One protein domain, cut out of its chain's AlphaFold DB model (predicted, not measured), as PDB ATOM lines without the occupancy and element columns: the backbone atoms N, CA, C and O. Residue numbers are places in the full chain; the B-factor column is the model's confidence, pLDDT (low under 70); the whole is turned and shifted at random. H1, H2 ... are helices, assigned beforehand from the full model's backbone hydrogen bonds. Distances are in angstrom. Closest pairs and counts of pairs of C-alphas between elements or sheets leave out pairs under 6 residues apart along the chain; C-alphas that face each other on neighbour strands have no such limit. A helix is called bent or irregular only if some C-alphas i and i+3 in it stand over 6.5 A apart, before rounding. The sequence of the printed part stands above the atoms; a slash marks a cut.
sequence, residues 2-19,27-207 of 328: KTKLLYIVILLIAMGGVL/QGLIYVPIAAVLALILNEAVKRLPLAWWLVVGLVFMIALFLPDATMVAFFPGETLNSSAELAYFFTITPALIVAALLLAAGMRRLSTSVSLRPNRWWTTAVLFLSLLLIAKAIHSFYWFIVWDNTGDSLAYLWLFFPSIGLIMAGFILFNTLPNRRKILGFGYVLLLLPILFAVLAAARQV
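Overview. This is residues 2 to 19 and 27 to 207 of the 328 residues of an uncharacterized protein of Anaerolineaceae bacterium (UniProt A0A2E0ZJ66). Six helices, H2, H3, H5, H6, H7 and H8, make an up-and-down bundle, each running against the one before, with long H5 in the middle. H1 lies outside, beside H2; short H4 crosses one end of H5, and residues 113 to 118, of which 113 belongs to H5, stick out at the other. The printed part has 199 residues with eight named helices, H1 to H8, and no named strand: all helix. It is compact, the radius of gyration of the C-alphas 17.4 A, and spans 57 by 40 by 30 A.

Arrangement. H1, residues 2 to 19, only just touches H2, residues 27 to 48, with 3 pairs of C-alphas within 8 A, the closest Ala 14 and Ile 34 at 6.3 A. The hub is H5, residues 81 to 113; its closest C-alphas are Leu 102 to Val 46 of H2, 6.5 A, Ala 96 to Phe 61 of H3, residues 51 to 66, 5.8 A, and Ala 85 to Val 73 of H4, residues 69 to 75, 5.0 A. H4 is about perpendicular to it, at 87 degrees. H5 and H6, residues 121 to 149, form a hairpin, closest C-alphas Ala 100 and Ser 131, 4.3 A. H7, residues 158 to 177, touches H5 at a shallow tilt of 18 degrees, the same way, closest C-alphas Pro 163 and Thr 94, 4.8 A. H7 and H8, residues 180 to 205, form a hairpin, closest C-alphas Gly 171 and Gly 186, 4.2 A. In H3, H4 and H6 every O i to N i+4 pair is within hydrogen-bond range; H1 has 12 of 14, H2 14 of 18, H5 25 of 29, H7 14 of 16, H8 17 of 22.

Along the chain. H1 begins at C-alpha 2 (93.435, 140.373, 155.366). H5 is 48.9 A long, H6 41.9 A. H7 is only just irregular, C-alphas 159 and 162 being 6.6 A apart. H8, 40.2 A, ends at C-alpha 205 (130.023, 111.845, 166.653).

Size, cuts and confidence. The C-alphas farthest apart, Glu 79 and Ser 116, are 57.8 A apart. Residues 20 to 26 are not printed; C-alphas 19 and 27 are 11.6 A apart across the cut. Of the links printed whole, none is long. pLDDT is under 70 at residues 2 to 19, 27 to 29, 76 to 85 and 116.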
ATOM      1  N   LYS A   2      93.821 141.707 155.882       51.47
ATOM      2  CA  LYS A   2      93.435 140.373 155.366       51.47
ATOM      3  C   LYS A   2      94.597 139.451 154.939       51.47
ATOM      4  O   LYS A   2      94.561 138.263 155.221       51.47
ATOM      5  N   THR A   3      95.668 139.989 154.353       52.31
ATOM      6  CA  THR A   3      96.851 139.201 153.949       52.31
ATOM      7  C   THR A   3      97.684 138.685 155.123       52.31
ATOM      8  O   THR A   3      98.272 137.620 155.018       52.31
ATOM      9  N   LYS A   4      97.708 139.389 156.264       47.91
ATOM     10  CA  LYS A   4      98.455 138.939 157.452       47.91
ATOM     11  C   LYS A   4      97.776 137.748 158.140       47.91
ATOM     12  O   LYS A   4      98.466 136.836 158.575       47.91
ATOM     13  N   LEU A   5      96.441 137.739 158.184       50.41
ATOM     14  CA  LEU A   5      95.654 136.649 158.773       50.41
ATOM     15  C   LEU A   5      95.784 135.354 157.952       50.41
ATOM     16  O   LEU A   5      95.963 134.284 158.521       50.41
ATOM     17  N   LEU A   6      95.784 135.465 156.619       53.16
ATOM     18  CA  LEU A   6      95.930 134.322 155.714       53.16
ATOM     19  C   LEU A   6      97.266 133.588 155.914       53.16
ATOM     20  O   LEU A   6      97.300 132.363 155.954       53.16
ATOM     21  N   TYR A   7      98.362 134.328 156.094       51.91
ATOM     22  CA  TYR A   7      99.677 133.728 156.310       51.91
ATOM     23  C   TYR A   7      99.815 133.040 157.670       51.91
ATOM     24  O   TYR A   7     100.456 131.997 157.751       51.91
ATOM     25  N   ILE A   8      99.174 133.575 158.714       50.53
ATOM     26  CA  ILE A   8      99.129 132.940 160.039       50.53
ATOM     27  C   ILE A   8      98.304 131.647 159.982       50.53
ATOM     28  O   ILE A   8      98.737 130.629 160.506       50.53
ATOM     29  N   VAL A   9      97.164 131.651 159.283       54.56
ATOM     30  CA  VAL A   9      96.323 130.454 159.104       54.56
ATOM     31  C   VAL A   9      97.055 129.367 158.312       54.56
ATOM     32  O   VAL A   9      97.027 128.208 158.708       54.56
ATOM     33  N   ILE A  10      97.780 129.722 157.247       56.91
ATOM     34  CA  ILE A  10      98.582 128.760 156.472       56.91
ATOM     35  C   ILE A  10      99.732 128.185 157.311       56.91
ATOM     36  O   ILE A  10      99.985 126.985 157.243       56.91
ATOM     37  N   LEU A  11     100.397 129.006 158.130       53.88
ATOM     38  CA  LEU A  11     101.448 128.553 159.047       53.88
ATOM     39  C   LEU A  11     100.900 127.575 160.101       53.88
ATOM     40  O   LEU A  11     101.524 126.553 160.378       53.88
ATOM     41  N   LEU A  12      99.718 127.864 160.654       52.44
ATOM     42  CA  LEU A  12      99.049 127.016 161.643       52.44
ATOM     43  C   LEU A  12      98.541 125.701 161.034       52.44
ATOM     44  O   LEU A  12      98.675 124.660 161.668       52.44
ATOM     45  N   ILE A  13      98.028 125.716 159.799       55.31
ATOM     46  CA  ILE A  13      97.624 124.498 159.070       55.31
ATOM     47  C   ILE A  13      98.849 123.653 158.714       55.31
ATOM     48  O   ILE A  13      98.821 122.434 158.867       55.31
ATOM     49  N   ALA A  14      99.943 124.292 158.293       53.56
ATOM     50  CA  ALA A  14     101.205 123.616 158.041       53.56
ATOM     51  C   ALA A  14     101.752 122.949 159.310       53.56
ATOM     52  O   ALA A  14     102.122 121.785 159.248       53.56
ATOM     53  N   MET A  15     101.745 123.634 160.461       51.44
ATOM     54  CA  MET A  15     102.144 123.040 161.747       51.44
ATOM     55  C   MET A  15     101.180 121.940 162.219       51.44
ATOM     56  O   MET A  15     101.633 120.912 162.714       51.44
ATOM     57  N   GLY A  16      99.869 122.119 162.042       50.00
ATOM     58  CA  GLY A  16      98.853 121.133 162.426       50.00
ATOM     59  C   GLY A  16      98.891 119.855 161.580       50.00
ATOM     60  O   GLY A  16      98.695 118.764 162.108       50.00
ATOM     61  N   GLY A  17      99.217 119.963 160.288       51.56
ATOM     62  CA  GLY A  17      99.350 118.815 159.384       51.56
ATOM     63  C   GLY A  17     100.514 117.881 159.737       51.56
ATOM     64  O   GLY A  17     100.413 116.677 159.516       51.56
ATOM     65  N   VAL A  18     101.580 118.412 160.348       48.91
ATOM     66  CA  VAL A  18     102.732 117.623 160.830       48.91
ATOM     67  C   VAL A  18     102.364 116.746 162.029       48.91
ATOM     68  O   VAL A  18     102.920 115.664 162.192       48.91
ATOM     69  N   LEU A  19     101.400 117.171 162.850       46.62
ATOM     70  CA  LEU A  19     101.030 116.467 164.081       46.62
ATOM     71  C   LEU A  19     100.053 115.299 163.861       46.62
ATOM     72  O   LEU A  19      99.945 114.439 164.731       46.62
ATOM     73  N   GLN A  27     105.553 111.012 153.329       57.53
ATOM     74  CA  GLN A  27     105.462 112.198 154.192       57.53
ATOM     75  C   GLN A  27     106.477 113.292 153.828       57.53
ATOM     76  O   GLN A  27     106.150 114.474 153.888       57.53
ATOM     77  N   GLY A  28     107.672 112.904 153.363       58.38
ATOM     78  CA  GLY A  28     108.722 113.818 152.900       58.38
ATOM     79  C   GLY A  28     108.246 114.831 151.852       58.38
ATOM     80  O   GLY A  28     108.621 116.002 151.897       58.38
ATOM     81  N   LEU A  29     107.371 114.399 150.936       64.69
ATOM     82  CA  LEU A  29     106.904 115.225 149.822       64.69
ATOM     83  C   LEU A  29     105.939 116.329 150.256       64.69
ATOM     84  O   LEU A  29     105.862 117.342 149.571       64.69
ATOM     85  N   ILE A  30     105.243 116.180 151.389       71.81
ATOM     86  CA  ILE A  30     104.316 117.200 151.914       71.81
ATOM     87  C   ILE A  30     105.087 118.377 152.532       71.81
ATOM     88  O   ILE A  30     104.631 119.521 152.480       71.81
ATOM     89  N   TYR A  31     106.292 118.137 153.053       71.00
ATOM     90  CA  TYR A  31     107.114 119.203 153.631       71.00
ATOM     91  C   TYR A  31     107.656 120.170 152.577       71.00
ATOM     92  O   TYR A  31     107.853 121.345 152.878       71.00
ATOM     93  N   VAL A  32     107.854 119.717 151.335       72.94
ATOM     94  CA  VAL A  32     108.366 120.551 150.237       72.94
ATOM     95  C   VAL A  32     107.432 121.727 149.899       72.94
ATOM     96  O   VAL A  32     107.904 122.866 149.936       72.94
ATOM     97  N   PRO A  33     106.127 121.535 149.609       76.19
ATOM     98  CA  PRO A  33     105.226 122.651 149.333       76.19
ATOM     99  C   PRO A  33     105.027 123.546 150.561       76.19
ATOM    100  O   PRO A  33     104.951 124.763 150.405       76.19
ATOM    101  N   ILE A  34     105.015 122.987 151.777       80.81
ATOM    102  CA  ILE A  34     104.943 123.777 153.016       80.81
ATOM    103  C   ILE A  34     106.165 124.695 153.146       80.81
ATOM    104  O   ILE A  34     106.013 125.901 153.345       80.81
ATOM    105  N   ALA A  35     107.369 124.142 152.990       78.56
ATOM    106  CA  ALA A  35     108.621 124.887 153.019       78.56
ATOM    107  C   ALA A  35     108.653 125.970 151.933       78.56
ATOM    108  O   ALA A  35     109.025 127.112 152.206       78.56
ATOM    109  N   ALA A  36     108.203 125.651 150.716       77.44
ATOM    110  CA  ALA A  36     108.138 126.604 149.613       77.44
ATOM    111  C   ALA A  36     107.177 127.766 149.913       77.44
ATOM    112  O   ALA A  36     107.561 128.929 149.785       77.44
ATOM    113  N   VAL A  37     105.954 127.471 150.369       85.00
ATOM    114  CA  VAL A  37     104.979 128.499 150.756       85.00
ATOM    115  C   VAL A  37     105.546 129.351 151.886       85.00
ATOM    116  O   VAL A  37     105.574 130.572 151.760       85.00
ATOM    117  N   LEU A  38     106.088 128.741 152.940       85.12
ATOM    118  CA  LEU A  38     106.697 129.465 154.054       85.12
ATOM    119  C   LEU A  38     107.840 130.385 153.596       85.12
ATOM    120  O   LEU A  38     107.901 131.543 154.013       85.12
ATOM    121  N   ALA A  39     108.705 129.924 152.692       82.06
ATOM    122  CA  ALA A  39     109.773 130.748 152.133       82.06
ATOM    123  C   ALA A  39     109.226 131.972 151.377       82.06
ATOM    124  O   ALA A  39     109.767 133.072 151.517       82.06
ATOM    125  N   LEU A  40     108.129 131.822 150.627       85.81
ATOM    126  CA  LEU A  40     107.465 132.940 149.946       85.81
ATOM    127  C   LEU A  40     106.868 133.946 150.943       85.81
ATOM    128  O   LEU A  40     107.035 135.154 150.762       85.81
ATOM    129  N   ILE A  41     106.231 133.460 152.015       89.50
ATOM    130  CA  ILE A  41     105.681 134.302 153.091       89.50
ATOM    131  C   ILE A  41     106.793 135.122 153.745       89.50
ATOM    132  O   ILE A  41     106.671 136.340 153.886       89.50
ATOM    133  N   LEU A  42     107.888 134.465 154.126       89.06
ATOM    134  CA  LEU A  42     109.014 135.101 154.806       89.06
ATOM    135  C   LEU A  42     109.751 136.093 153.899       89.06
ATOM    136  O   LEU A  42     110.126 137.177 154.350       89.06
ATOM    137  N   ASN A  43     109.899 135.769 152.612       89.12
ATOM    138  CA  ASN A  43     110.437 136.681 151.603       89.12
ATOM    139  C   ASN A  43     109.612 137.976 151.522       89.12
ATOM    140  O   ASN A  43     110.172 139.075 151.506       89.12
ATOM    141  N   GLU A  44     108.281 137.871 151.524       90.69
ATOM    142  CA  GLU A  44     107.411 139.049 151.505       90.69
ATOM    143  C   GLU A  44     107.426 139.806 152.839       90.69
ATOM    144  O   GLU A  44     107.460 141.041 152.865       90.69
ATOM    145  N   ALA A  45     107.485 139.087 153.961       89.75
ATOM    146  CA  ALA A  45     107.619 139.683 155.282       89.75
ATOM    147  C   ALA A  45     108.894 140.536 155.385       89.75
ATOM    148  O   ALA A  45     108.826 141.671 155.857       89.75
ATOM    149  N   VAL A  46     110.043 140.055 154.889       90.94
ATOM    150  CA  VAL A  46     111.315 140.812 154.896       90.94
ATOM    151  C   VAL A  46     111.229 142.100 154.084       90.94
ATOM    152  O   VAL A  46     111.908 143.085 154.385       90.94
ATOM    153  N   LYS A  47     110.385 142.132 153.053       89.75
ATOM    154  CA  LYS A  47     110.167 143.335 152.245       89.75
ATOM    155  C   LYS A  47     109.328 144.384 152.960       89.75
ATOM    156  O   LYS A  47     109.592 145.568 152.761       89.75
ATOM    157  N   ARG A  48     108.360 143.959 153.776       92.88
ATOM    158  CA  ARG A  48     107.336 144.836 154.366       92.88
ATOM    159  C   ARG A  48     107.578 145.213 155.824       92.88
ATOM    160  O   ARG A  48     107.117 146.267 156.251       92.88
ATOM    161  N   LEU A  49     108.225 144.354 156.606       92.25
ATOM    162  CA  LEU A  49     108.422 144.587 158.035       92.25
ATOM    163  C   LEU A  49     109.623 145.509 158.283       92.25
ATOM    164  O   LEU A  49     110.662 145.349 157.636       92.25
ATOM    165  N   PRO A  50     109.520 146.467 159.224       93.12
ATOM    166  CA  PRO A  50     110.640 147.327 159.549       93.12
ATOM    167  C   PRO A  50     111.709 146.544 160.320       93.12
ATOM    168  O   PRO A  50     111.425 145.580 161.029       93.12
ATOM    169  N   LEU A  51     112.952 147.007 160.199       92.25
ATOM    170  CA  LEU A  51     114.151 146.354 160.733       92.25
ATOM    171  C   LEU A  51     114.065 146.010 162.230       92.25
ATOM    172  O   LEU A  51     114.581 144.980 162.651       92.25
ATOM    173  N   ALA A  52     113.395 146.857 163.016       94.31
ATOM    174  CA  ALA A  52     113.226 146.662 164.453       94.31
ATOM    175  C   ALA A  52     112.526 145.333 164.787       94.31
ATOM    176  O   ALA A  52     112.945 144.653 165.716       94.31
ATOM    177  N   TRP A  53     111.529 144.913 163.996       94.94
ATOM    178  CA  TRP A  53     110.864 143.623 164.215       94.94
ATOM    179  C   TRP A  53     111.812 142.450 164.001       94.94
ATOM    180  O   TRP A  53     111.784 141.503 164.778       94.94
ATOM    181  N   TRP A  54     112.685 142.521 162.995       94.12
ATOM    182  CA  TRP A  54     113.667 141.464 162.759       94.12
ATOM    183  C   TRP A  54     114.681 141.366 163.890       94.12
ATOM    184  O   TRP A  54     115.029 140.256 164.277       94.12
ATOM    185  N   LEU A  55     115.106 142.496 164.461       95.44
ATOM    186  CA  LEU A  55     115.957 142.492 165.652       95.44
ATOM    187  C   LEU A  55     115.263 141.858 166.851       95.44
ATOM    188  O   LEU A  55     115.870 141.021 167.506       95.44
ATOM    189  N   VAL A  56     114.001 142.208 167.110       96.31
ATOM    190  CA  VAL A  56     113.226 141.597 168.201       96.31
ATOM    191  C   VAL A  56     113.108 140.087 167.993       96.31
ATOM    192  O   VAL A  56     113.445 139.327 168.892       96.31
ATOM    193  N   VAL A  57     112.714 139.640 166.797       95.25
ATOM    194  CA  VAL A  57     112.614 138.205 166.473       95.25
ATOM    195  C   VAL A  57     113.972 137.514 166.616       95.25
ATOM    196  O   VAL A  57     114.061 136.452 167.224       95.25
ATOM    197  N   GLY A  58     115.044 138.127 166.115       96.19
ATOM    198  CA  GLY A  58     116.403 137.612 166.253       96.19
ATOM    199  C   GLY A  58     116.846 137.477 167.706       96.19
ATOM    200  O   GLY A  58     117.407 136.453 168.077       96.19
ATOM    201  N   LEU A  59     116.560 138.476 168.542       97.38
ATOM    202  CA  LEU A  59     116.871 138.442 169.970       97.38
ATOM    203  C   LEU A  59     116.059 137.371 170.698       97.38
ATOM    204  O   LEU A  59     116.614 136.686 171.547       97.38
ATOM    205  N   VAL A  60     114.788 137.173 170.342       96.12
ATOM    206  CA  VAL A  60     113.961 136.094 170.904       96.12
ATOM    207  C   VAL A  60     114.562 134.725 170.584       96.12
ATOM    208  O   VAL A  60     114.736 133.919 171.492       96.12
ATOM    209  N   PHE A  61     114.946 134.473 169.328       95.62
ATOM    210  CA  PHE A  61     115.613 133.217 168.963       95.62
ATOM    211  C   PHE A  61     116.986 133.070 169.613       95.62
ATOM    212  O   PHE A  61     117.367 131.966 169.990       95.62
ATOM    213  N   MET A  62     117.713 134.172 169.787       96.62
ATOM    214  CA  MET A  62     118.979 134.164 170.507       96.62
ATOM    215  C   MET A  62     118.747 133.736 171.956       96.62
ATOM    216  O   MET A  62     119.349 132.768 172.395       96.62
ATOM    217  N   ILE A  63     117.820 134.377 172.672       95.38
ATOM    218  CA  ILE A  63     117.462 134.006 174.048       95.38
ATOM    219  C   ILE A  63     117.030 132.539 174.112       95.38
ATOM    220  O   ILE A  63     117.546 131.808 174.949       95.38
ATOM    221  N   ALA A  64     116.169 132.088 173.192       92.31
ATOM    222  CA  ALA A  64     115.709 130.701 173.134       92.31
ATOM    223  C   ALA A  64     116.869 129.702 172.986       92.31
ATOM    224  O   ALA A  64     116.898 128.696 173.685       92.31
ATOM    225  N   LEU A  65     117.866 129.998 172.146       93.56
ATOM    226  CA  LEU A  65     119.056 129.152 171.998       93.56
ATOM    227  C   LEU A  65     119.975 129.160 173.235       93.56
ATOM    228  O   LEU A  65     120.831 128.284 173.359       93.56
ATOM    229  N   PHE A  66     119.868 130.159 174.114       94.12
ATOM    230  CA  PHE A  66     120.627 130.250 175.367       94.12
ATOM    231  C   PHE A  66     119.884 129.674 176.575       94.12
ATOM    232  O   PHE A  66     120.483 129.588 177.648       94.12
ATOM    233  N   LEU A  67     118.618 129.276 176.426       90.94
ATOM    234  CA  LEU A  67     117.884 128.652 177.518       90.94
ATOM    235  C   LEU A  67     118.540 127.314 177.905       90.94
ATOM    236  O   LEU A  67     118.902 126.540 177.018       90.94
ATOM    237  N   PRO A  68     118.687 127.022 179.209       85.69
ATOM    238  CA  PRO A  68     119.138 125.713 179.669       85.69
ATOM    239  C   PRO A  68     118.193 124.602 179.200       85.69
ATOM    240  O   PRO A  68     116.975 124.800 179.180       85.69
ATOM    241  N   ASP A  69     118.726 123.407 178.926       79.06
ATOM    242  CA  ASP A  69     117.928 122.281 178.421       79.06
ATOM    243  C   ASP A  69     116.716 121.984 179.324       79.06
ATOM    244  O   ASP A  69     115.609 121.769 178.841       79.06
ATOM    245  N   ALA A  70     116.901 122.059 180.647       76.25
ATOM    246  CA  ALA A  70     115.837 121.840 181.626       76.25
ATOM    247  C   ALA A  70     114.666 122.826 181.465       76.25
ATOM    248  O   ALA A  70     113.505 122.455 181.630       76.25
ATOM    249  N   THR A  71     114.961 124.080 181.111       82.94
ATOM    250  CA  THR A  71     113.943 125.100 180.841       82.94
ATOM    251  C   THR A  71     113.210 124.806 179.536       82.94
ATOM    252  O   THR A  71     111.991 124.929 179.479       82.94
ATOM    253  N   MET A  72     113.933 124.360 178.506       75.19
ATOM    254  CA  MET A  72     113.336 123.972 177.227       75.19
ATOM    255  C   MET A  72     112.372 122.791 177.389       75.19
ATOM    256  O   MET A  72     111.259 122.846 176.878       75.19
ATOM    257  N   VAL A  73     112.741 121.770 178.167       72.56
ATOM    258  CA  VAL A  73     111.863 120.618 178.446       72.56
ATOM    259  C   VAL A  73     110.583 121.032 179.167       72.56
ATOM    260  O   VAL A  73     109.511 120.530 178.837       72.56
ATOM    261  N   ALA A  74     110.665 121.982 180.101       77.19
ATOM    262  CA  ALA A  74     109.496 122.468 180.831       77.19
ATOM    263  C   ALA A  74     108.450 123.148 179.924       77.19
ATOM    264  O   ALA A  74     107.258 123.086 180.215       77.19
ATOM    265  N   PHE A  75     108.869 123.766 178.813       74.69
ATOM    266  CA  PHE A  75     107.955 124.401 177.855       74.69
ATOM    267  C   PHE A  75     107.244 123.415 176.920       74.69
ATOM    268  O   PHE A  75     106.204 123.759 176.357       74.69
ATOM    269  N   PHE A  76     107.771 122.200 176.765       67.38
ATOM    270  CA  PHE A  76     107.199 121.160 175.912       67.38
ATOM    271  C   PHE A  76     106.873 119.912 176.748       67.38
ATOM    272  O   PHE A  76     107.569 118.896 176.639       67.38
ATOM    273  N   PRO A  77     105.828 119.964 177.598       59.75
ATOM    274  CA  PRO A  77     105.402 118.815 178.384       59.75
ATOM    275  C   PRO A  77     104.825 117.749 177.445       59.75
ATOM    276  O   PRO A  77     103.677 117.822 177.015       59.75
ATOM    277  N   GLY A  78     105.650 116.770 177.086       59.16
ATOM    278  CA  GLY A  78     105.235 115.553 176.399       59.16
ATOM    279  C   GLY A  78     105.499 114.355 177.301       59.16
ATOM    280  O   GLY A  78     106.566 114.269 177.905       59.16
ATOM    281  N   GLU A  79     104.545 113.424 177.381       52.03
ATOM    282  CA  GLU A  79     104.665 112.203 178.200       52.03
ATOM    283  C   GLU A  79     105.865 111.326 177.787       52.03
ATOM    284  O   GLU A  79     106.393 110.558 178.585       52.03
ATOM    285  N   THR A  80     106.375 111.495 176.563       56.97
ATOM    286  CA  THR A  80     107.616 110.882 176.078       56.97
ATOM    287  C   THR A  80     108.776 111.883 176.138       56.97
ATOM    288  O   THR A  80     109.210 112.419 175.118       56.97
ATOM    289  N   LEU A  81     109.278 112.148 177.349       49.16
ATOM    290  CA  LEU A  81     110.262 113.203 177.667       49.16
ATOM    291  C   LEU A  81     111.540 113.217 176.810       49.16
ATOM    292  O   LEU A  81     112.103 114.290 176.604       49.16
ATOM    293  N   ASN A  82     111.985 112.079 176.270       55.81
ATOM    294  CA  ASN A  82     113.150 112.071 175.374       55.81
ATOM    295  C   ASN A  82     112.847 112.808 174.058       55.81
ATOM    296  O   ASN A  82     113.647 113.608 173.595       55.81
ATOM    297  N   SER A  83     111.631 112.663 173.523       61.34
ATOM    298  CA  SER A  83     111.252 113.324 172.269       61.34
ATOM    299  C   SER A  83     111.016 114.831 172.409       61.34
ATOM    300  O   SER A  83     111.245 115.567 171.454       61.34
ATOM    301  N   SER A  84     110.564 115.336 173.564       67.88
ATOM    302  CA  SER A  84     110.174 116.750 173.669       67.88
ATOM    303  C   SER A  84     111.365 117.700 173.780       67.88
ATOM    304  O   SER A  84     111.338 118.766 173.166       67.88
ATOM    305  N   ALA A  85     112.430 117.305 174.488       68.88
ATOM    306  CA  ALA A  85     113.680 118.065 174.551       68.88
ATOM    307  C   ALA A  85     114.320 118.170 173.162       68.88
ATOM    308  O   ALA A  85     114.699 119.252 172.708       68.88
ATOM    309  N   GLU A  86     114.385 117.030 172.474       72.25
ATOM    310  CA  GLU A  86     114.972 116.921 171.147       72.25
ATOM    311  C   GLU A  86     114.187 117.757 170.137       72.25
ATOM    312  O   GLU A  86     114.773 118.559 169.409       72.25
ATOM    313  N   LEU A  87     112.852 117.672 170.170       75.38
ATOM    314  CA  LEU A  87     111.975 118.510 169.357       75.38
ATOM    315  C   LEU A  87     112.120 120.003 169.696       75.38
ATOM    316  O   LEU A  87     112.104 120.835 168.792       75.38
ATOM    317  N   ALA A  88     112.304 120.383 170.960       77.25
ATOM    318  CA  ALA A  88     112.483 121.785 171.342       77.25
ATOM    319  C   ALA A  88     113.788 122.377 170.771       77.25
ATOM    320  O   ALA A  88     113.792 123.467 170.186       77.25
ATOM    321  N   TYR A  89     114.897 121.642 170.881       74.38
ATOM    322  CA  TYR A  89     116.176 122.026 170.269       74.38
ATOM    323  C   TYR A  89     116.074 122.106 168.750       74.38
ATOM    324  O   TYR A  89     116.521 123.055 168.098       74.38
ATOM    325  N   PHE A  90     115.382 121.140 168.183       74.19
ATOM    326  CA  PHE A  90     115.108 121.065 166.770       74.19
ATOM    327  C   PHE A  90     114.292 122.254 166.230       74.19
ATOM    328  O   PHE A  90     114.658 122.854 165.210       74.19
ATOM    329  N   PHE A  91     113.225 122.646 166.931       81.19
ATOM    330  CA  PHE A  91     112.375 123.783 166.570       81.19
ATOM    331  C   PHE A  91     113.026 125.140 166.849       81.19
ATOM    332  O   PHE A  91     112.506 126.159 166.401       81.19
ATOM    333  N   THR A  92     114.174 125.190 167.527       90.38
ATOM    334  CA  THR A  92     114.909 126.443 167.747       90.38
ATOM    335  C   THR A  92     116.065 126.627 166.767       90.38
ATOM    336  O   THR A  92     116.214 127.723 166.225       90.38
ATOM    337  N   ILE A  93     116.829 125.575 166.446       94.38
ATOM    338  CA  ILE A  93     117.989 125.659 165.536       94.38
ATOM    339  C   ILE A  93     117.564 126.027 164.107       94.38
ATOM    340  O   ILE A  93     118.088 126.983 163.529       94.38
ATOM    341  N   THR A  94     116.602 125.297 163.531       94.12
ATOM    342  CA  THR A  94     116.202 125.490 162.123       94.12
ATOM    343  C   THR A  94     115.642 126.896 161.876       94.12
ATOM    344  O   THR A  94     116.117 127.579 160.961       94.12
ATOM    345  N   PRO A  95     114.697 127.408 162.691       94.44
ATOM    346  CA  PRO A  95     114.199 128.762 162.498       94.44
ATOM    347  C   PRO A  95     115.231 129.837 162.846       94.44
ATOM    348  O   PRO A  95     115.214 130.881 162.201       94.44
ATOM    349  N   ALA A  96     116.163 129.603 163.779       96.50
ATOM    350  CA  ALA A  96     117.237 130.560 164.056       96.50
ATOM    351  C   ALA A  96     118.146 130.786 162.838       96.50
ATOM    352  O   ALA A  96     118.494 131.931 162.543       96.50
ATOM    353  N   LEU A  97     118.474 129.729 162.082       96.94
ATOM    354  CA  LEU A  97     119.225 129.848 160.824       96.94
ATOM    355  C   LEU A  97     118.437 130.637 159.767       96.94
ATOM    356  O   LEU A  97     118.984 131.525 159.110       96.94
ATOM    357  N   ILE A  98     117.129 130.386 159.650       96.31
ATOM    358  CA  ILE A  98     116.255 131.160 158.758       96.31
ATOM    359  C   ILE A  98     116.232 132.634 159.183       96.31
ATOM    360  O   ILE A  98     116.478 133.511 158.361       96.31
ATOM    361  N   VAL A  99     115.996 132.927 160.463       96.94
ATOM    362  CA  VAL A  99     115.951 134.294 161.007       96.94
ATOM    363  C   VAL A  99     117.282 135.016 160.822       96.94
ATOM    364  O   VAL A  99     117.280 136.194 160.460       96.94
ATOM    365  N   ALA A 100     118.412 134.326 160.982       97.88
ATOM    366  CA  ALA A 100     119.720 134.887 160.674       97.88
ATOM    367  C   ALA A 100     119.812 135.322 159.201       97.88
ATOM    368  O   ALA A 100     120.214 136.447 158.914       97.88
ATOM    369  N   ALA A 101     119.351 134.500 158.257       97.19
ATOM    370  CA  ALA A 101     119.307 134.893 156.850       97.19
ATOM    371  C   ALA A 101     118.362 136.080 156.578       97.19
ATOM    372  O   ALA A 101     118.692 136.954 155.775       97.19
ATOM    373  N   LEU A 102     117.221 136.179 157.270       96.50
ATOM    374  CA  LEU A 102     116.314 137.335 157.156       96.50
ATOM    375  C   LEU A 102     116.965 138.624 157.686       96.50
ATOM    376  O   LEU A 102     116.863 139.674 157.048       96.50
ATOM    377  N   LEU A 103     117.680 138.542 158.813       96.94
ATOM    378  CA  LEU A 103     118.478 139.642 159.362       96.94
ATOM    379  C   LEU A 103     119.571 140.068 158.375       96.94
ATOM    380  O   LEU A 103     119.686 141.253 158.057       96.94
ATOM    381  N   LEU A 104     120.315 139.109 157.819       96.88
ATOM    382  CA  LEU A 104     121.333 139.366 156.804       96.88
ATOM    383  C   LEU A 104     120.732 140.064 155.573       96.88
ATOM    384  O   LEU A 104     121.250 141.095 155.136       96.88
ATOM    385  N   ALA A 105     119.599 139.577 155.056       95.81
ATOM    386  CA  ALA A 105     118.875 140.209 153.953       95.81
ATOM    387  C   ALA A 105     118.491 141.662 154.274       95.81
ATOM    388  O   ALA A 105     118.727 142.572 153.471       95.81
ATOM    389  N   ALA A 106     117.910 141.893 155.453       94.56
ATOM    390  CA  ALA A 106     117.448 143.205 155.887       94.56
ATOM    391  C   ALA A 106     118.610 144.202 156.059       94.56
ATOM    392  O   ALA A 106     118.528 145.338 155.575       94.56
ATOM    393  N   GLY A 107     119.716 143.771 156.675       94.12
ATOM    394  CA  GLY A 107     120.932 144.571 156.834       94.12
ATOM    395  C   GLY A 107     121.573 144.926 155.490       94.12
ATOM    396  O   GLY A 107     121.854 146.096 155.212       94.12
ATOM    397  N   MET A 108     121.720 143.942 154.600       94.06
ATOM    398  CA  MET A 108     122.327 144.147 153.281       94.06
ATOM    399  C   MET A 108     121.485 145.047 152.371       94.06
ATOM    400  O   MET A 108     122.049 145.851 151.626       94.06
ATOM    401  N   ARG A 109     120.149 144.976 152.434       91.94
ATOM    402  CA  ARG A 109     119.277 145.885 151.668       91.94
ATOM    403  C   ARG A 109     119.460 147.340 152.090       91.94
ATOM    404  O   ARG A 109     119.588 148.196 151.218       91.94
ATOM    405  N   ARG A 110     119.578 147.623 153.393       90.31
ATOM    406  CA  ARG A 110     119.880 148.983 153.875       90.31
ATOM    407  C   ARG A 110     121.225 149.496 153.379       90.31
ATOM    408  O   ARG A 110     121.319 150.655 152.980       90.31
ATOM    409  N   LEU A 111     122.252 148.643 153.356       90.94
ATOM    410  CA  LEU A 111     123.558 149.017 152.801       90.94
ATOM    411  C   LEU A 111     123.469 149.400 151.315       90.94
ATOM    412  O   LEU A 111     124.246 150.232 150.866       90.94
ATOM    413  N   SER A 112     122.535 148.820 150.554       88.50
ATOM    414  CA  SER A 112     122.331 149.158 149.137       88.50
ATOM    415  C   SER A 112     121.589 150.477 148.912       88.50
ATOM    416  O   SER A 112     121.880 151.163 147.941       88.50
ATOM    417  N   THR A 113     120.632 150.841 149.769       85.44
ATOM    418  CA  THR A 113     119.778 152.029 149.564       85.44
ATOM    419  C   THR A 113     120.383 153.329 150.100       85.44
ATOM    420  O   THR A 113     119.809 154.396 149.922       85.44
ATOM    421  N   SER A 114     121.528 153.262 150.777       71.06
ATOM    422  CA  SER A 114     122.096 154.364 151.569       71.06
ATOM    423  C   SER A 114     122.836 155.450 150.774       71.06
ATOM    424  O   SER A 114     123.647 156.175 151.342       71.06
ATOM    425  N   VAL A 115     122.582 155.576 149.471       74.50
ATOM    426  CA  VAL A 115     123.304 156.528 148.609       74.50
ATOM    427  C   VAL A 115     122.868 157.986 148.848       74.50
ATOM    428  O   VAL A 115     123.627 158.887 148.518       74.50
ATOM    429  N   SER A 116     121.711 158.255 149.474       62.88
ATOM    430  CA  SER A 116     121.157 159.625 149.538       62.88
ATOM    431  C   SER A 116     120.841 160.204 150.926       62.88
ATOM    432  O   SER A 116     120.709 161.417 151.044       62.88
ATOM    433  N   LEU A 117     120.757 159.412 151.998       71.19
ATOM    434  CA  LEU A 117     120.457 159.902 153.353       71.19
ATOM    435  C   LEU A 117     121.298 159.117 154.352       71.19
ATOM    436  O   LEU A 117     121.237 157.891 154.308       71.19
ATOM    437  N   ARG A 118     122.071 159.801 155.221       73.69
ATOM    438  CA  ARG A 118     122.951 159.198 156.247       73.69
ATOM    439  C   ARG A 118     122.211 158.049 156.944       73.69
ATOM    440  O   ARG A 118     121.403 158.306 157.840       73.69
ATOM    441  N   PRO A 119     122.445 156.785 156.552       70.75
ATOM    442  CA  PRO A 119     121.758 155.685 157.186       70.75
ATOM    443  C   PRO A 119     122.257 155.611 158.612       70.75
ATOM    444  O   PRO A 119     123.435 155.841 158.901       70.75
ATOM    445  N   ASN A 120     121.356 155.251 159.507       86.38
ATOM    446  CA  ASN A 120     121.731 155.032 160.878       86.38
ATOM    447  C   ASN A 120     122.591 153.753 160.975       86.38
ATOM    448  O   ASN A 120     122.058 152.645 161.076       86.38
ATOM    449  N   ARG A 121     123.917 153.921 160.835       89.12
ATOM    450  CA  ARG A 121     124.906 152.843 160.650       89.12
ATOM    451  C   ARG A 121     124.833 151.802 161.762       89.12
ATOM    452  O   ARG A 121     124.971 150.617 161.475       89.12
ATOM    453  N   TRP A 122     124.545 152.227 162.993       93.00
ATOM    454  CA  TRP A 122     124.523 151.327 164.143       93.00
ATOM    455  C   TRP A 122     123.464 150.229 164.020       93.00
ATOM    456  O   TRP A 122     123.755 149.083 164.340       93.00
ATOM    457  N   TRP A 123     122.273 150.528 163.486       92.06
ATOM    458  CA  TRP A 123     121.219 149.517 163.319       92.06
ATOM    459  C   TRP A 123     121.624 148.432 162.326       92.06
ATOM    460  O   TRP A 123     121.347 147.255 162.535       92.06
ATOM    461  N   THR A 124     122.266 148.831 161.229       91.88
ATOM    462  CA  THR A 124     122.750 147.888 160.221       91.88
ATOM    463  C   THR A 124     123.828 146.987 160.816       91.88
ATOM    464  O   THR A 124     123.757 145.772 160.650       91.88
ATOM    465  N   THR A 125     124.779 147.563 161.559       94.31
ATOM    466  CA  THR A 125     125.812 146.797 162.266       94.31
ATOM    467  C   THR A 125     125.198 145.834 163.279       94.31
ATOM    468  O   THR A 125     125.547 144.660 163.272       94.31
ATOM    469  N   ALA A 126     124.237 146.287 164.091       95.69
ATOM    470  CA  ALA A 126     123.567 145.457 165.090       95.69
ATOM    471  C   ALA A 126     122.854 144.249 164.463       95.69
ATOM    472  O   ALA A 126     122.957 143.137 164.969       95.69
ATOM    473  N   VAL A 127     122.177 144.443 163.328       95.62
ATOM    474  CA  VAL A 127     121.474 143.371 162.603       95.62
ATOM    475  C   VAL A 127     122.433 142.338 162.026       95.62
ATOM    476  O   VAL A 127     122.189 141.140 162.152       95.62
ATOM    477  N   LEU A 128     123.523 142.788 161.402       95.62
ATOM    478  CA  LEU A 128     124.529 141.887 160.840       95.62
ATOM    479  C   LEU A 128     125.266 141.122 161.943       95.62
ATOM    480  O   LEU A 128     125.478 139.918 161.821       95.62
ATOM    481  N   PHE A 129     125.595 141.801 163.041       97.38
ATOM    482  CA  PHE A 129     126.213 141.181 164.206       97.38
ATOM    483  C   PHE A 129     125.291 140.136 164.843       97.38
ATOM    484  O   PHE A 129     125.712 139.004 165.066       97.38
ATOM    485  N   LEU A 130     124.011 140.466 165.049       97.81
ATOM    486  CA  LEU A 130     123.023 139.522 165.573       97.81
ATOM    487  C   LEU A 130     122.826 138.319 164.641       97.81
ATOM    488  O   LEU A 130     122.736 137.191 165.116       97.81
ATOM    489  N   SER A 131     122.810 138.533 163.322       97.75
ATOM    490  CA  SER A 131     122.772 137.441 162.343       97.75
ATOM    491  C   SER A 131     123.958 136.491 162.509       97.75
ATOM    492  O   SER A 131     123.767 135.279 162.470       97.75
ATOM    493  N   LEU A 132     125.175 137.021 162.664       97.81
ATOM    494  CA  LEU A 132     126.377 136.205 162.835       97.81
ATOM    495  C   LEU A 132     126.338 135.427 164.155       97.81
ATOM    496  O   LEU A 132     126.619 134.231 164.169       97.81
ATOM    497  N   LEU A 133     125.936 136.089 165.244       98.00
ATOM    498  CA  LEU A 133     125.785 135.456 166.552       98.00
ATOM    499  C   LEU A 133     124.749 134.330 166.539       98.00
ATOM    500  O   LEU A 133     125.007 133.269 167.102       98.00
ATOM    501  N   LEU A 134     123.611 134.526 165.866       97.81
ATOM    502  CA  LEU A 134     122.589 133.489 165.719       97.81
ATOM    503  C   LEU A 134     123.114 132.272 164.962       97.81
ATOM    504  O   LEU A 134     122.867 131.152 165.391       97.81
ATOM    505  N   ILE A 135     123.864 132.472 163.874       98.00
ATOM    506  CA  ILE A 135     124.486 131.369 163.124       98.00
ATOM    507  C   ILE A 135     125.466 130.613 164.021       98.00
ATOM    508  O   ILE A 135     125.365 129.394 164.147       98.00
ATOM    509  N   ALA A 136     126.377 131.332 164.683       97.94
ATOM    510  CA  ALA A 136     127.373 130.731 165.563       97.94
ATOM    511  C   ALA A 136     126.716 129.944 166.708       97.94
ATOM    512  O   ALA A 136     127.077 128.793 166.963       97.94
ATOM    513  N   LYS A 137     125.704 130.522 167.364       97.06
ATOM    514  CA  LYS A 137     124.988 129.852 168.451       97.06
ATOM    515  C   LYS A 137     124.139 128.685 167.954       97.06
ATOM    516  O   LYS A 137     124.091 127.670 168.644       97.06
ATOM    517  N   ALA A 138     123.495 128.784 166.793       96.81
ATOM    518  CA  ALA A 138     122.735 127.680 166.208       96.81
ATOM    519  C   ALA A 138     123.654 126.492 165.893       96.81
ATOM    520  O   ALA A 138     123.330 125.368 166.261       96.81
ATOM    521  N   ILE A 139     124.836 126.746 165.317       97.12
ATOM    522  CA  ILE A 139     125.859 125.719 165.068       97.12
ATOM    523  C   ILE A 139     126.346 125.091 166.378       97.12
ATOM    524  O   ILE A 139     126.378 123.871 166.499       97.12
ATOM    525  N   HIS A 140     126.683 125.907 167.380       96.38
ATOM    526  CA  HIS A 140     127.108 125.411 168.691       96.38
ATOM    527  C   HIS A 140     126.012 124.579 169.376       96.38
ATOM    528  O   HIS A 140     126.293 123.558 169.994       96.38
ATOM    529  N   SER A 141     124.753 125.008 169.278       94.31
ATOM    530  CA  SER A 141     123.622 124.281 169.866       94.31
ATOM    531  C   SER A 141     123.366 122.975 169.113       94.31
ATOM    532  O   SER A 141     123.118 121.962 169.751       94.31
ATOM    533  N   PHE A 142     123.522 122.968 167.784       94.75
ATOM    534  CA  PHE A 142     123.473 121.751 166.977       94.75
ATOM    535  C   PHE A 142     124.591 120.772 167.351       94.75
ATOM    536  O   PHE A 142     124.315 119.592 167.515       94.75
ATOM    537  N   TYR A 143     125.820 121.248 167.568       95.44
ATOM    538  CA  TYR A 143     126.922 120.410 168.051       95.44
ATOM    539  C   TYR A 143     126.548 119.685 169.348       95.44
ATOM    540  O   TYR A 143     126.549 118.459 169.385       95.44
ATOM    541  N   TRP A 144     126.169 120.427 170.394       93.19
ATOM    542  CA  TRP A 144     125.829 119.831 171.691       93.19
ATOM    543  C   TRP A 144     124.587 118.951 171.644       93.19
ATOM    544  O   TRP A 144     124.534 117.945 172.344       93.19
ATOM    545  N   PHE A 145     123.623 119.299 170.795       91.31
ATOM    546  CA  PHE A 145     122.460 118.469 170.533       91.31
ATOM    547  C   PHE A 145     122.859 117.103 169.959       91.31
ATOM    548  O   PHE A 145     122.436 116.081 170.487       91.31
ATOM    549  N   ILE A 146     123.736 117.065 168.951       93.12
ATOM    550  CA  ILE A 146     124.237 115.802 168.390       93.12
ATOM    551  C   ILE A 146     125.084 115.032 169.410       93.12
ATOM    552  O   ILE A 146     124.987 113.812 169.487       93.12
ATOM    553  N   VAL A 147     125.911 115.718 170.207       93.00
ATOM    554  CA  VAL A 147     126.686 115.055 171.268       93.00
ATOM    555  C   VAL A 147     125.737 114.374 172.263       93.00
ATOM    556  O   VAL A 147     125.979 113.225 172.624       93.00
ATOM    557  N   TRP A 148     124.622 115.018 172.629       90.94
ATOM    558  CA  TRP A 148     123.571 114.409 173.451       90.94
ATOM    559  C   TRP A 148     122.851 113.251 172.753       90.94
ATOM    560  O   TRP A 148     122.678 112.207 173.379       90.94
ATOM    561  N   ASP A 149     122.489 113.385 171.476       89.31
ATOM    562  CA  ASP A 149     121.869 112.307 170.684       89.31
ATOM    563  C   ASP A 149     122.732 111.034 170.682       89.31
ATOM    564  O   ASP A 149     122.223 109.926 170.836       89.31
ATOM    565  N   ASN A 150     124.061 111.182 170.630       89.50
ATOM    566  CA  ASN A 150     124.991 110.049 170.680       89.50
ATOM    567  C   ASN A 150     125.000 109.299 172.023       89.50
ATOM    568  O   ASN A 150     125.494 108.173 172.082       89.50
ATOM    569  N   THR A 151     124.472 109.892 173.100       89.75
ATOM    570  CA  THR A 151     124.287 109.174 174.374       89.75
ATOM    571  C   THR A 151     123.094 108.213 174.327       89.75
ATOM    572  O   THR A 151     123.015 107.306 175.158       89.75
ATOM    573  N   GLY A 152     122.172 108.403 173.374       84.38
ATOM    574  CA  GLY A 152     120.959 107.614 173.158       84.38
ATOM    575  C   GLY A 152     121.035 106.677 171.946       84.38
ATOM    576  O   GLY A 152     122.114 106.240 171.539       84.38
ATOM    577  N   ASP A 153     119.867 106.347 171.384       76.56
ATOM    578  CA  ASP A 153     119.769 105.688 170.076       76.56
ATOM    579  C   ASP A 153     120.079 106.732 169.007       76.56
ATOM    580  O   ASP A 153     119.203 107.496 168.612       76.56
ATOM    581  N   SER A 154     121.353 106.839 168.624       73.31
ATOM    582  CA  SER A 154     121.835 107.853 167.684       73.31
ATOM    583  C   SER A 154     121.003 107.814 166.391       73.31
ATOM    584  O   SER A 154     121.292 107.027 165.482       73.31
ATOM    585  N   LEU A 155     120.045 108.736 166.243       78.12
ATOM    586  CA  LEU A 155     119.319 108.948 164.984       78.12
ATOM    587  C   LEU A 155     120.236 109.581 163.915       78.12
ATOM    588  O   LEU A 155     119.875 109.674 162.736       78.12
ATOM    589  N   ALA A 156     121.467 109.941 164.306       74.75
ATOM    590  CA  ALA A 156     122.599 110.249 163.444       74.75
ATOM    591  C   ALA A 156     122.259 111.327 162.404       74.75
ATOM    592  O   ALA A 156     121.985 112.483 162.728       74.75
ATOM    593  N   TYR A 157     122.287 110.960 161.124       78.50
ATOM    594  CA  TYR A 157     122.081 111.873 160.004       78.50
ATOM    595  C   TYR A 157     120.641 112.381 159.887       78.50
ATOM    596  O   TYR A 157     120.417 113.372 159.191       78.50
ATOM    597  N   LEU A 158     119.671 111.754 160.564       83.25
ATOM    598  CA  LEU A 158     118.279 112.202 160.525       83.25
ATOM    599  C   LEU A 158     118.144 113.634 161.057       83.25
ATOM    600  O   LEU A 158     117.411 114.445 160.490       83.25
ATOM    601  N   TRP A 159     118.932 113.982 162.076       86.38
ATOM    602  CA  TRP A 159     118.943 115.320 162.662       86.38
ATOM    603  C   TRP A 159     119.488 116.405 161.739       86.38
ATOM    604  O   TRP A 159     119.173 117.579 161.919       86.38
ATOM    605  N   LEU A 160     120.257 116.035 160.712       88.62
ATOM    606  CA  LEU A 160     120.773 116.983 159.728       88.62
ATOM    607  C   LEU A 160     119.708 117.398 158.702       88.62
ATOM    608  O   LEU A 160     119.815 118.475 158.110       88.62
ATOM    609  N   PHE A 161     118.677 116.574 158.496       86.88
ATOM    610  CA  PHE A 161     117.664 116.780 157.460       86.88
ATOM    611  C   PHE A 161     116.984 118.151 157.572       86.88
ATOM    612  O   PHE A 161     116.910 118.904 156.602       86.88
ATOM    613  N   PHE A 162     116.543 118.521 158.771       86.06
ATOM    614  CA  PHE A 162     115.729 119.717 158.969       86.06
ATOM    615  C   PHE A 162     116.529 121.023 158.984       86.06
ATOM    616  O   PHE A 162     116.134 121.937 158.254       86.06
ATOM    617  N   PRO A 163     117.681 121.126 159.679       92.19
ATOM    618  CA  PRO A 163     118.582 122.260 159.504       92.19
ATOM    619  C   PRO A 163     118.997 122.450 158.042       92.19
ATOM    620  O   PRO A 163     119.059 123.584 157.576       92.19
ATOM    621  N   SER A 164     119.198 121.363 157.285       90.56
ATOM    622  CA  SER A 164     119.517 121.441 155.852       90.56
ATOM    623  C   SER A 164     118.373 122.044 155.036       90.56
ATOM    624  O   SER A 164     118.609 122.942 154.227       90.56
ATOM    625  N   ILE A 165     117.125 121.622 155.276       88.19
ATOM    626  CA  ILE A 165     115.947 122.242 154.648       88.19
ATOM    627  C   ILE A 165     115.858 123.723 155.024       88.19
ATOM    628  O   ILE A 165     115.679 124.567 154.144       88.19
ATOM    629  N   GLY A 166     116.039 124.058 156.304       91.56
ATOM    630  CA  GLY A 166     116.041 125.443 156.775       91.56
ATOM    631  C   GLY A 166     117.117 126.295 156.108       91.56
ATOM    632  O   GLY A 166     116.830 127.417 155.699       91.56
ATOM    633  N   LEU A 167     118.326 125.759 155.925       94.69
ATOM    634  CA  LEU A 167     119.410 126.424 155.202       94.69
ATOM    635  C   LEU A 167     119.068 126.646 153.728       94.69
ATOM    636  O   LEU A 167     119.285 127.743 153.218       94.69
ATOM    637  N   ILE A 168     118.509 125.645 153.043       90.75
ATOM    638  CA  ILE A 168     118.085 125.778 151.641       90.75
ATOM    639  C   ILE A 168     117.002 126.856 151.520       90.75
ATOM    640  O   ILE A 168     117.100 127.738 150.663       90.75
ATOM    641  N   MET A 169     116.010 126.848 152.417       91.50
ATOM    642  CA  MET A 169     114.984 127.891 152.490       91.50
ATOM    643  C   MET A 169     115.598 129.272 152.742       91.50
ATOM    644  O   MET A 169     115.272 130.230 152.043       91.50
ATOM    645  N   ALA A 170     116.513 129.379 153.704       95.00
ATOM    646  CA  ALA A 170     117.225 130.606 154.041       95.00
ATOM    647  C   ALA A 170     118.016 131.161 152.840       95.00
ATOM    648  O   ALA A 170     117.907 132.346 152.513       95.00
ATOM    649  N   GLY A 171     118.741 130.295 152.130       94.44
ATOM    650  CA  GLY A 171     119.459 130.626 150.901       94.44
ATOM    651  C   GLY A 171     118.537 131.099 149.781       94.44
ATOM    652  O   GLY A 171     118.817 132.113 149.140       94.44
ATOM    653  N   PHE A 172     117.400 130.425 149.588       91.50
ATOM    654  CA  PHE A 172     116.381 130.834 148.622       91.50
ATOM    655  C   PHE A 172     115.795 132.211 148.962       91.50
ATOM    656  O   PHE A 172     115.631 133.055 148.078       91.50
ATOM    657  N   ILE A 173     115.518 132.484 150.240       91.81
ATOM    658  CA  ILE A 173     115.026 133.796 150.671       91.81
ATOM    659  C   ILE A 173     116.083 134.876 150.409       91.81
ATOM    660  O   ILE A 173     115.762 135.913 149.828       91.81
ATOM    661  N   LEU A 174     117.354 134.637 150.748       94.88
ATOM    662  CA  LEU A 174     118.457 135.560 150.441       94.88
ATOM    663  C   LEU A 174     118.586 135.824 148.934       94.88
ATOM    664  O   LEU A 174     118.683 136.977 148.513       94.88
ATOM    665  N   PHE A 175     118.530 134.773 148.115       94.00
ATOM    666  CA  PHE A 175     118.619 134.873 146.658       94.00
ATOM    667  C   PHE A 175     117.490 135.730 146.056       94.00
ATOM    668  O   PHE A 175     117.722 136.511 145.132       94.00
ATOM    669  N   ASN A 176     116.272 135.629 146.594       92.88
ATOM    670  CA  ASN A 176     115.115 136.380 146.098       92.88
ATOM    671  C   ASN A 176     114.988 137.798 146.676       92.88
ATOM    672  O   ASN A 176     114.378 138.665 146.046       92.88
ATOM    673  N   THR A 177     115.529 138.048 147.869       93.00
ATOM    674  CA  THR A 177     115.425 139.353 148.547       93.00
ATOM    675  C   THR A 177     116.544 140.320 148.169       93.00
ATOM    676  O   THR A 177     116.328 141.536 148.188       93.00
ATOM    677  N   LEU A 178     117.740 139.816 147.856       94.25
ATOM    678  CA  LEU A 178     118.912 140.648 147.602       94.25
ATOM    679  C   LEU A 178     118.972 141.161 146.149       94.25
ATOM    680  O   LEU A 178     118.631 140.440 145.209       94.25
ATOM    681  N   PRO A 179     119.444 142.402 145.925       91.81
ATOM    682  CA  PRO A 179     119.545 142.975 144.585       91.81
ATOM    683  C   PRO A 179     120.760 142.449 143.797       91.81
ATOM    684  O   PRO A 179     121.873 142.352 144.323       91.81
ATOM    685  N   ASN A 180     120.555 142.212 142.495       90.75
ATOM    686  CA  ASN A 180     121.579 141.997 141.461       90.75
ATOM    687  C   ASN A 180     122.730 141.064 141.888       90.75
ATOM    688  O   ASN A 180     122.517 139.891 142.187       90.75
ATOM    689  N   ARG A 181     123.965 141.585 141.932       92.69
ATOM    690  CA  ARG A 181     125.196 140.828 142.217       92.69
ATOM    691  C   ARG A 181     125.219 140.199 143.615       92.69
ATOM    692  O   ARG A 181     125.937 139.233 143.833       92.69
ATOM    693  N   ARG A 182     124.418 140.704 144.563       94.06
ATOM    694  CA  ARG A 182     124.365 140.177 145.938       94.06
ATOM    695  C   ARG A 182     123.540 138.899 146.061       94.06
ATOM    696  O   ARG A 182     123.615 138.254 147.097       94.06
ATOM    697  N   LYS A 183     122.812 138.491 145.015       92.69
ATOM    698  CA  LYS A 183     122.094 137.208 144.988       92.69
ATOM    699  C   LYS A 183     123.014 136.005 145.219       92.69
ATOM    700  O   LYS A 183     122.590 135.025 145.821       92.69
ATOM    701  N   ILE A 184     124.286 136.120 144.824       95.50
ATOM    702  CA  ILE A 184     125.321 135.103 145.064       95.50
ATOM    703  C   ILE A 184     125.488 134.811 146.565       95.50
ATOM    704  O   ILE A 184     125.806 133.684 146.922       95.50
ATOM    705  N   LEU A 185     125.189 135.766 147.457       94.38
ATOM    706  CA  LEU A 185     125.244 135.538 148.906       94.38
ATOM    707  C   LEU A 185     124.235 134.486 149.379       94.38
ATOM    708  O   LEU A 185     124.519 133.799 150.349       94.38
ATOM    709  N   GLY A 186     123.094 134.323 148.699       93.31
ATOM    710  CA  GLY A 186     122.148 133.250 149.020       93.31
ATOM    711  C   GLY A 186     122.741 131.868 148.751       93.31
ATOM    712  O   GLY A 186     122.665 130.991 149.607       93.31
ATOM    713  N   PHE A 187     123.414 131.700 147.608       94.00
ATOM    714  CA  PHE A 187     124.157 130.474 147.306       94.00
ATOM    715  C   PHE A 187     125.345 130.284 148.246       94.00
ATOM    716  O   PHE A 187     125.523 129.194 148.778       94.00
ATOM    717  N   GLY A 188     126.116 131.345 148.497       96.06
ATOM    718  CA  GLY A 188     127.242 131.320 149.428       96.06
ATOM    719  C   GLY A 188     126.823 130.922 150.841       96.06
ATOM    720  O   GLY A 188     127.535 130.167 151.488       96.06
ATOM    721  N   TYR A 189     125.644 131.353 151.298       96.81
ATOM    722  CA  TYR A 189     125.096 130.978 152.602       96.81
ATOM    723  C   TYR A 189     124.880 129.463 152.719       96.81
ATOM    724  O   TYR A 189     125.343 128.849 153.677       96.81
ATOM    725  N   VAL A 190     124.233 128.848 151.723       95.44
ATOM    726  CA  VAL A 190     123.996 127.393 151.698       95.44
ATOM    727  C   VAL A 190     125.306 126.635 151.532       95.44
ATOM    728  O   VAL A 190     125.582 125.711 152.293       95.44
ATOM    729  N   LEU A 191     126.124 127.049 150.561       95.44
ATOM    730  CA  LEU A 191     127.383 126.391 150.224       95.44
ATOM    731  C   LEU A 191     128.389 126.440 151.378       95.44
ATOM    732  O   LEU A 191     129.196 125.531 151.503       95.44
ATOM    733  N   LEU A 192     128.341 127.473 152.220       97.31
ATOM    734  CA  LEU A 192     129.197 127.588 153.395       97.31
ATOM    735  C   LEU A 192     128.636 126.816 154.593       97.31
ATOM    736  O   LEU A 192     129.352 126.034 155.213       97.31
ATOM    737  N   LEU A 193     127.367 127.042 154.948       97.25
ATOM    738  CA  LEU A 193     126.826 126.513 156.200       97.25
ATOM    739  C   LEU A 193     126.498 125.025 156.130       97.25
ATOM    740  O   LEU A 193     126.629 124.346 157.145       97.25
ATOM    741  N   LEU A 194     126.116 124.497 154.965       95.06
ATOM    742  CA  LEU A 194     125.796 123.078 154.849       95.06
ATOM    743  C   LEU A 194     127.032 122.194 155.127       95.06
ATOM    744  O   LEU A 194     126.937 121.347 156.016       95.06
ATOM    745  N   PRO A 195     128.212 122.417 154.507       95.88
ATOM    746  CA  PRO A 195     129.436 121.707 154.886       95.88
ATOM    747  C   PRO A 195     129.829 121.893 156.352       95.88
ATOM    748  O   PRO A 195     130.292 120.940 156.971       95.88
ATOM    749  N   ILE A 196     129.611 123.081 156.930       97.94
ATOM    750  CA  ILE A 196     129.875 123.314 158.358       97.94
ATOM    751  C   ILE A 196     128.980 122.424 159.225       97.94
ATOM    752  O   ILE A 196     129.486 121.805 160.155       97.94
ATOM    753  N   LEU A 197     127.683 122.296 158.923       95.81
ATOM    754  CA  LEU A 197     126.800 121.394 159.671       95.81
ATOM    755  C   LEU A 197     127.231 119.926 159.544       95.81
ATOM    756  O   LEU A 197     127.198 119.200 160.535       95.81
ATOM    757  N   PHE A 198     127.686 119.494 158.363       95.31
ATOM    758  CA  PHE A 198     128.260 118.154 158.181       95.31
ATOM    759  C   PHE A 198     129.545 117.956 158.996       95.31
ATOM    760  O   PHE A 198     129.702 116.921 159.641       95.31
ATOM    761  N   ALA A 199     130.445 118.942 159.005       96.81
ATOM    762  CA  ALA A 199     131.672 118.895 159.796       96.81
ATOM    763  C   ALA A 199     131.372 118.856 161.302       96.81
ATOM    764  O   ALA A 199     131.984 118.086 162.037       96.81
ATOM    765  N   VAL A 200     130.388 119.635 161.754       96.50
ATOM    766  CA  VAL A 200     129.914 119.659 163.144       96.50
ATOM    767  C   VAL A 200     129.314 118.318 163.547       96.50
ATOM    768  O   VAL A 200     129.650 117.810 164.610       96.50
ATOM    769  N   LEU A 201     128.483 117.719 162.689       94.44
ATOM    770  CA  LEU A 201     127.949 116.373 162.894       94.44
ATOM    771  C   LEU A 201     129.084 115.346 163.012       94.44
ATOM    772  O   LEU A 201     129.099 114.556 163.950       94.44
ATOM    773  N   ALA A 202     130.054 115.376 162.095       95.00
ATOM    774  CA  ALA A 202     131.198 114.468 162.127       95.00
ATOM    775  C   ALA A 202     132.025 114.627 163.413       95.00
ATOM    776  O   ALA A 202     132.356 113.627 164.046       95.00
ATOM    777  N   ALA A 203     132.300 115.865 163.833       96.75
ATOM    778  CA  ALA A 203     133.036 116.158 165.060       96.75
ATOM    779  C   ALA A 203     132.266 115.727 166.319       96.75
ATOM    780  O   ALA A 203     132.840 115.121 167.218       96.75
ATOM    781  N   ALA A 204     130.960 115.994 166.380       95.06
ATOM    782  CA  ALA A 204     130.118 115.622 167.515       95.06
ATOM    783  C   ALA A 204     130.025 114.098 167.703       95.06
ATOM    784  O   ALA A 204     130.001 113.621 168.835       95.06
ATOM    785  N   ARG A 205     130.028 113.322 166.610       93.19
ATOM    786  CA  ARG A 205     130.023 111.845 166.653       93.19
ATOM    787  C   ARG A 205     131.316 111.223 167.163       93.19
ATOM    788  O   ARG A 205     131.303 110.066 167.563       93.19
ATOM    789  N   GLN A 206     132.416 111.966 167.146       95.56
ATOM    790  CA  GLN A 206     133.701 111.496 167.663       95.56
ATOM    791  C   GLN A 206     133.858 111.743 169.167       95.56
ATOM    792  O   GLN A 206     134.863 111.338 169.747       95.56
ATOM    793  N   VAL A 207     132.895 112.410 169.810       96.19
ATOM    794  CA  VAL A 207     132.959 112.674 171.247       96.19
ATOM    795  C   VAL A 207     132.668 111.392 172.019       96.19
ATOM    796  O   VAL A 207     131.552 110.876 171.993       96.19
TER     797      VAL A 207